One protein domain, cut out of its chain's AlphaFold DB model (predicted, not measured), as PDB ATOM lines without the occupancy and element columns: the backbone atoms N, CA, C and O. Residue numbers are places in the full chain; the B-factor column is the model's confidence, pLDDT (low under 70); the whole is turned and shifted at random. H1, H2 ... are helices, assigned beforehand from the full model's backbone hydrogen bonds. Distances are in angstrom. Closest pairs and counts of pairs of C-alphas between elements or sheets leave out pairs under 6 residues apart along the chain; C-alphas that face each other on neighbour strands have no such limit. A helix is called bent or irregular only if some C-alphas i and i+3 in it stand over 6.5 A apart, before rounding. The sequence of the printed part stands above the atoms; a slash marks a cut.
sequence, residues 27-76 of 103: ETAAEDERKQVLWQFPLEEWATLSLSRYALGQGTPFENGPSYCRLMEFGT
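AT A GLANCE: This is residues 27 to 76 of the 103 residues of an uncharacterized protein of Streptomyces sp. Ag109_O5-1 (UniProt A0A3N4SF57). Picture an open horseshoe of helices: H1 makes one long arm, H2 and H3 make the bend, and H4 folds back toward H1 as a shorter second arm, with few contacts between the parts. A long loop, residues 55 to 67, leads from H3 to H4 and reaches the end of the model away from the start of H1. The printed part has 50 residues with four named helices in the order H1, H2, H3, H4 and no named strand, and its class is all helix. It is only just compact, close to loose, with a radius of gyration of the C-alphas of 11.3 A, and its C-alphas span 34 by 23 by 14 A.

IN THESE COORDINATES: Find C-alpha 27 at (19.497, -18.212, -41.491); from there H1, residues 27 to 40, runs 19.9 A to C-alpha 40 at (16.557, -30.304, -25.936). Next come H2, residues 43 to 48, 10.1 A long, and H3, residues 51 to 54, 4.9 A. H2 is irregular: C-alphas 44 and 47 are 7.2 A apart. H4, residues 68 to 75, runs 9.5 A to C-alpha 75 at (21.684, -32.948, -36.236).

HOW THE PARTS SIT: Begin at H1, which is close to but not clearly touching H4: their closest C-alphas, of Val 37 and Leu 71, are 7.7 A apart. They run opposite ways at a steep tilt of 37 degrees, only just past shallow. H1 and H2 meet only through their link. H3 and H4 only just touch, with 3 pairs of C-alphas within 8 A, the closest Tyr 54 and Tyr 68 at 4.9 A. H1 and H3, H2 and H4, and H2 and H3 are apart. In H1 and H4 every O i to N i+4 pair is within hydrogen-bond range; in H2 0 of 2 are, beside 2 of 3 O i to N i+3 pairs, and H3 is too short for an i+4 pair.

THE WHOLE: Look from Thr 28 to Gly 59 for the two C-alphas farthest apart, 34.5 A. The printed part has no cut; the links H1 to H2 and H2 to H3 are tight, and H3 to H4 is long. Mean pLDDT of the printed part is 77.6, with residues 27 to 28 and 56 to 64 under 70.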
ATOM      1  N   GLU A  27      19.628 -18.834 -42.817       64.19
ATOM      2  CA  GLU A  27      19.497 -18.212 -41.491       64.19
ATOM      3  C   GLU A  27      18.233 -18.686 -40.762       64.19
ATOM      4  O   GLU A  27      18.307 -19.048 -39.591       64.19
ATOM      5  N   THR A  28      17.101 -18.807 -41.463       69.50
ATOM      6  CA  THR A  28      15.853 -19.335 -40.880       69.50
ATOM      7  C   THR A  28      16.011 -20.790 -40.441       69.50
ATOM      8  O   THR A  28      15.664 -21.139 -39.314       69.50
ATOM      9  N   ALA A  29      16.604 -21.634 -41.293       73.81
ATOM     10  CA  ALA A  29      16.862 -23.031 -40.952       73.81
ATOM     11  C   ALA A  29      17.849 -23.167 -39.778       73.81
ATOM     12  O   ALA A  29      17.650 -23.999 -38.895       73.81
ATOM     13  N   ALA A  30      18.885 -22.322 -39.724       72.38
ATOM     14  CA  ALA A  30      19.826 -22.294 -38.607       72.38
ATOM     15  C   ALA A  30      19.178 -21.809 -37.297       72.38
ATOM     16  O   ALA A  30      19.473 -22.350 -36.232       72.38
ATOM     17  N   GLU A  31      18.285 -20.819 -37.352       79.06
ATOM     18  CA  GLU A  31      17.531 -20.350 -36.184       79.06
ATOM     19  C   GLU A  31      16.563 -21.413 -35.657       79.06
ATOM     20  O   GLU A  31      16.440 -21.597 -34.444       79.06
ATOM     21  N   ASP A  32      15.901 -22.159 -36.536       81.69
ATOM     22  CA  ASP A  32      15.010 -23.242 -36.116       81.69
ATOM     23  C   ASP A  32      15.788 -24.421 -35.518       81.69
ATOM     24  O   ASP A  32      15.411 -24.935 -34.460       81.69
ATOM     25  N   GLU A  33      16.939 -24.772 -36.094       83.25
ATOM     26  CA  GLU A  33      17.870 -25.733 -35.495       83.25
ATOM     27  C   GLU A  33      18.385 -25.251 -34.130       83.25
ATOM     28  O   GLU A  33      18.429 -26.025 -33.172       83.25
ATOM     29  N   ARG A  34      18.701 -23.958 -33.987       83.00
ATOM     30  CA  ARG A  34      19.106 -23.364 -32.705       83.00
ATOM     31  C   ARG A  34      18.011 -23.502 -31.653       83.00
ATOM     32  O   ARG A  34      18.301 -23.892 -30.520       83.00
ATOM     33  N   LYS A  35      16.759 -23.203 -32.005       86.12
ATOM     34  CA  LYS A  35      15.611 -23.378 -31.099       86.12
ATOM     35  C   LYS A  35      15.434 -24.842 -30.711       86.12
ATOM     36  O   LYS A  35      15.195 -25.124 -29.541       86.12
ATOM     37  N   GLN A  36      15.600 -25.770 -31.653       85.44
ATOM     38  CA  GLN A  36      15.519 -27.203 -31.382       85.44
ATOM     39  C   GLN A  36      16.619 -27.670 -30.414       85.44
ATOM     40  O   GLN A  36      16.345 -28.481 -29.526       85.44
ATOM     41  N   VAL A  37      17.847 -27.161 -30.552       86.06
ATOM     42  CA  VAL A  37      18.941 -27.447 -29.611       86.06
ATOM     43  C   VAL A  37      18.615 -26.901 -28.227       86.06
ATOM     44  O   VAL A  37      18.744 -27.633 -27.252       86.06
ATOM     45  N   LEU A  38      18.148 -25.655 -28.129       87.19
ATOM     46  CA  LEU A  38      17.791 -25.039 -26.846       87.19
ATOM     47  C   LEU A  38      16.595 -25.716 -26.171       87.19
ATOM     48  O   LEU A  38      16.547 -25.773 -24.949       87.19
ATOM     49  N   TRP A  39      15.658 -26.261 -26.948       86.38
ATOM     50  CA  TRP A  39      14.548 -27.043 -26.409       86.38
ATOM     51  C   TRP A  39      15.016 -28.380 -25.814       86.38
ATOM     52  O   TRP A  39      14.507 -28.803 -24.782       86.38
ATOM     53  N   GLN A  40      15.999 -29.039 -26.439       83.88
ATOM     54  CA  GLN A  40      16.557 -30.304 -25.936       83.88
ATOM     55  C   GLN A  40      17.617 -30.113 -24.840       83.88
ATOM     56  O   GLN A  40      17.817 -31.013 -24.025       83.88
ATOM     57  N   PHE A  41      18.300 -28.966 -24.835       85.88
ATOM     58  CA  PHE A  41      19.381 -28.617 -23.911       85.88
ATOM     59  C   PHE A  41      19.194 -27.185 -23.376       85.88
ATOM     60  O   PHE A  41      19.941 -26.280 -23.778       85.88
ATOM     61  N   PRO A  42      18.215 -26.965 -22.475       86.62
ATOM     62  CA  PRO A  42      17.945 -25.654 -21.888       86.62
ATOM     63  C   PRO A  42      19.162 -25.144 -21.128       86.62
ATOM     64  O   PRO A  42      19.784 -25.903 -20.387       86.62
ATOM     65  N   LEU A  43      19.504 -23.863 -21.286       85.38
ATOM     66  CA  LEU A  43      20.709 -23.278 -20.683       85.38
ATOM     67  C   LEU A  43      20.710 -23.369 -19.153       85.38
ATOM     68  O   LEU A  43      21.778 -23.477 -18.551       85.38
ATOM     69  N   GLU A  44      19.534 -23.374 -18.525       88.12
ATOM     70  CA  GLU A  44      19.392 -23.522 -17.076       88.12
ATOM     71  C   GLU A  44      19.864 -24.898 -16.579       88.12
ATOM     72  O   GLU A  44      20.357 -25.020 -15.458       88.12
ATOM     73  N   GLU A  45      19.766 -25.931 -17.419       84.69
ATOM     74  CA  GLU A  45      20.082 -27.320 -17.066       84.69
ATOM     75  C   GLU A  45      21.541 -27.704 -17.363       84.69
ATOM     76  O   GLU A  45      21.984 -28.794 -16.992       84.69
ATOM     77  N   TRP A  46      22.327 -26.811 -17.984       83.62
ATOM     78  CA  TRP A  46      23.717 -27.087 -18.376       83.62
ATOM     79  C   TRP A  46      24.620 -27.425 -17.193       83.62
ATOM     80  O   TRP A  46      25.456 -28.321 -17.295       83.62
ATOM     81  N   ALA A  47      24.440 -26.744 -16.059       84.94
ATOM     82  CA  ALA A  47      25.246 -26.978 -14.860       84.94
ATOM     83  C   ALA A  47      25.047 -28.387 -14.274       84.94
ATOM     84  O   ALA A  47      25.925 -28.908 -13.588       84.94
ATOM     85  N   THR A  48      23.898 -29.004 -14.550       86.56
ATOM     86  CA  THR A  48      23.517 -30.334 -14.066       86.56
ATOM     87  C   THR A  48      23.539 -31.397 -15.163       86.56
ATOM     88  O   THR A  48      23.178 -32.548 -14.913       86.56
ATOM     89  N   LEU A  49      23.949 -31.035 -16.383       83.94
ATOM     90  CA  LEU A  49      23.943 -31.934 -17.528       83.94
ATOM     91  C   LEU A  49      24.972 -33.052 -17.322       83.94
ATOM     92  O   LEU A  49      26.155 -32.804 -17.087       83.94
ATOM     93  N   SER A  50      24.533 -34.307 -17.417       84.12
ATOM     94  CA  SER A  50      25.437 -35.445 -17.253       84.12
ATOM     95  C   SER A  50      26.460 -35.512 -18.390       84.12
ATOM     96  O   SER A  50      26.159 -35.195 -19.543       84.12
ATOM     97  N   LEU A  51      27.661 -36.023 -18.099       80.88
ATOM     98  CA  LEU A  51      28.700 -36.214 -19.119       80.88
ATOM     99  C   LEU A  51      28.219 -37.112 -20.270       80.88
ATOM    100  O   LEU A  51      28.586 -36.884 -21.419       80.88
ATOM    101  N   SER A  52      27.350 -38.083 -19.981       79.12
ATOM    102  CA  SER A  52      26.693 -38.911 -20.994       79.12
ATOM    103  C   SER A  52      25.781 -38.116 -21.925       79.12
ATOM    104  O   SER A  52      25.765 -38.365 -23.123       79.12
ATOM    105  N   ARG A  53      25.063 -37.113 -21.421       80.19
ATOM    106  CA  ARG A  53      24.206 -36.240 -22.236       80.19
ATOM    107  C   ARG A  53      24.996 -35.177 -22.991       80.19
ATOM    108  O   ARG A  53      24.519 -34.691 -24.012       80.19
ATOM    109  N   TYR A  54      26.197 -34.852 -22.528       81.38
ATOM    110  CA  TYR A  54      27.077 -33.879 -23.165       81.38
ATOM    111  C   TYR A  54      27.957 -34.503 -24.262       81.38
ATOM    112  O   TYR A  54      27.879 -34.099 -25.422       81.38
ATOM    113  N   ALA A  55      28.769 -35.508 -23.912       80.44
ATOM    114  CA  ALA A  55      29.884 -35.991 -24.725       80.44
ATOM    115  C   ALA A  55      29.536 -37.168 -25.656       80.44
ATOM    116  O   ALA A  55      28.610 -37.950 -25.431       80.44
ATOM    117  N   LEU A  56      30.327 -37.318 -26.719       68.62
ATOM    118  CA  LEU A  56      30.346 -38.490 -27.600       68.62
ATOM    119  C   LEU A  56      31.233 -39.606 -27.008       68.62
ATOM    120  O   LEU A  56      32.198 -39.326 -26.302       68.62
ATOM    121  N   GLY A  57      30.932 -40.875 -27.310       65.44
ATOM    122  CA  GLY A  57      31.800 -42.019 -26.961       65.44
ATOM    123  C   GLY A  57      31.513 -42.706 -25.620       65.44
ATOM    124  O   GLY A  57      32.265 -43.582 -25.201       65.44
ATOM    125  N   GLN A  58      30.417 -42.354 -24.951       63.91
ATOM    126  CA  GLN A  58      29.928 -43.074 -23.776       63.91
ATOM    127  C   GLN A  58      29.174 -44.307 -24.295       63.91
ATOM    128  O   GLN A  58      28.092 -44.165 -24.854       63.91
ATOM    129  N   GLY A  59      29.788 -45.492 -24.223       56.53
ATOM    130  CA  GLY A  59      29.391 -46.733 -24.917       56.53
ATOM    131  C   GLY A  59      28.018 -47.342 -24.581       56.53
ATOM    132  O   GLY A  59      27.805 -48.524 -24.832       56.53
ATOM    133  N   THR A  60      27.088 -46.571 -24.022       57.50
ATOM    134  CA  THR A  60      25.706 -46.968 -23.748       57.50
ATOM    135  C   THR A  60      24.753 -46.284 -24.730       57.50
ATOM    136  O   THR A  60      24.862 -45.069 -24.916       57.50
ATOM    137  N   PRO A  61      23.786 -47.006 -25.327       55.00
ATOM    138  CA  PRO A  61      22.685 -46.384 -26.051       55.00
ATOM    139  C   PRO A  61      21.989 -45.369 -25.143       55.00
ATOM    140  O   PRO A  61      21.640 -45.684 -24.007       55.00
ATOM    141  N   PHE A  62      21.827 -44.139 -25.617       61.66
ATOM    142  CA  PHE A  62      21.207 -43.096 -24.815       61.66
ATOM    143  C   PHE A  62      19.699 -43.342 -24.728       61.66
ATOM    144  O   PHE A  62      18.986 -43.120 -25.705       61.66
ATOM    145  N   GLU A  63      19.198 -43.738 -23.555       61.00
ATOM    146  CA  GLU A  63      17.749 -43.874 -23.312       61.00
ATOM    147  C   GLU A  63      16.990 -42.556 -23.537       61.00
ATOM    148  O   GLU A  63      15.803 -42.560 -23.840       61.00
ATOM    149  N   ASN A  64      17.697 -41.424 -23.463       66.12
ATOM    150  CA  ASN A  64      17.114 -40.089 -23.537       66.12
ATOM    151  C   ASN A  64      17.364 -39.364 -24.881       66.12
ATOM    152  O   ASN A  64      17.071 -38.173 -24.987       66.12
ATOM    153  N   GLY A  65      17.905 -40.036 -25.906       70.81
ATOM    154  CA  GLY A  65      18.222 -39.425 -27.211       70.81
ATOM    155  C   GLY A  65      19.687 -38.971 -27.368       70.81
ATOM    156  O   GLY A  65      20.496 -39.195 -26.469       70.81
ATOM    157  N   PRO A  66      20.073 -38.387 -28.519       77.25
ATOM    158  CA  PRO A  66      21.474 -38.096 -28.845       77.25
ATOM    159  C   PRO A  66      22.131 -37.128 -27.846       77.25
ATOM    160  O   PRO A  66      21.470 -36.245 -27.305       77.25
ATOM    161  N   SER A  67      23.442 -37.273 -27.621       84.06
ATOM    162  CA  SER A  67      24.206 -36.311 -26.817       84.06
ATOM    163  C   SER A  67      24.330 -34.958 -27.522       84.06
ATOM    164  O   SER A  67      24.245 -34.882 -28.751       84.06
ATOM    165  N   TYR A  68      24.569 -33.895 -26.751       84.12
ATOM    166  CA  TYR A  68      24.729 -32.534 -27.264       84.12
ATOM    167  C   TYR A  68      25.790 -32.462 -28.372       84.12
ATOM    168  O   TYR A  68      25.497 -31.979 -29.463       84.12
ATOM    169  N   CYS A  69      26.987 -33.023 -28.150       82.56
ATOM    170  CA  CYS A  69      28.039 -33.053 -29.171       82.56
ATOM    171  C   CYS A  69      27.592 -33.774 -30.453       82.56
ATOM    172  O   CYS A  69      27.896 -33.313 -31.547       82.56
ATOM    173  N   ARG A  70      26.820 -34.867 -30.337       81.38
ATOM    174  CA  ARG A  70      26.289 -35.584 -31.506       81.38
ATOM    175  C   ARG A  70      25.239 -34.767 -32.255       81.38
ATOM    176  O   ARG A  70      25.206 -34.800 -33.482       81.38
ATOM    177  N   LEU A  71      24.370 -34.077 -31.518       83.06
ATOM    178  CA  LEU A  71      23.337 -33.219 -32.088       83.06
ATOM    179  C   LEU A  71      23.974 -32.049 -32.844       83.06
ATOM    180  O   LEU A  71      23.592 -31.802 -33.981       83.06
ATOM    181  N   MET A  72      24.989 -31.410 -32.260       81.62
ATOM    182  CA  MET A  72      25.734 -30.317 -32.892       81.62
ATOM    183  C   MET A  72      26.548 -30.762 -34.119       81.62
ATOM    184  O   MET A  72      26.742 -29.984 -35.045       81.62
ATOM    185  N   GLU A  73      27.050 -32.001 -34.136       77.81
ATOM    186  CA  GLU A  73      27.877 -32.503 -35.242       77.81
ATOM    187  C   GLU A  73      27.047 -33.033 -36.424       77.81
ATOM    188  O   GLU A  73      27.424 -32.842 -37.579       77.81
ATOM    189  N   PHE A  74      25.907 -33.683 -36.159       77.81
ATOM    190  CA  PHE A  74      25.133 -34.387 -37.195       77.81
ATOM    191  C   PHE A  74      23.671 -33.946 -37.322       77.81
ATOM    192  O   PHE A  74      23.050 -34.220 -38.346       77.81
ATOM    193  N   GLY A  75      23.101 -33.324 -36.290       73.19
ATOM    194  CA  GLY A  75      21.684 -32.948 -36.236       73.19
ATOM    195  C   GLY A  75      21.402 -31.490 -36.583       73.19
ATOM    196  O   GLY A  75      20.239 -31.134 -36.741       73.19
ATOM    197  N   THR A  76      22.442 -30.670 -36.723       74.25
ATOM    198  CA  THR A  76      22.327 -29.241 -37.017       74.25
ATOM    199  C   THR A  76      23.154 -28.853 -38.248       74.25
ATOM    200  O   THR A  76      24.202 -28.213 -38.135       74.25
TER     201      THR A  76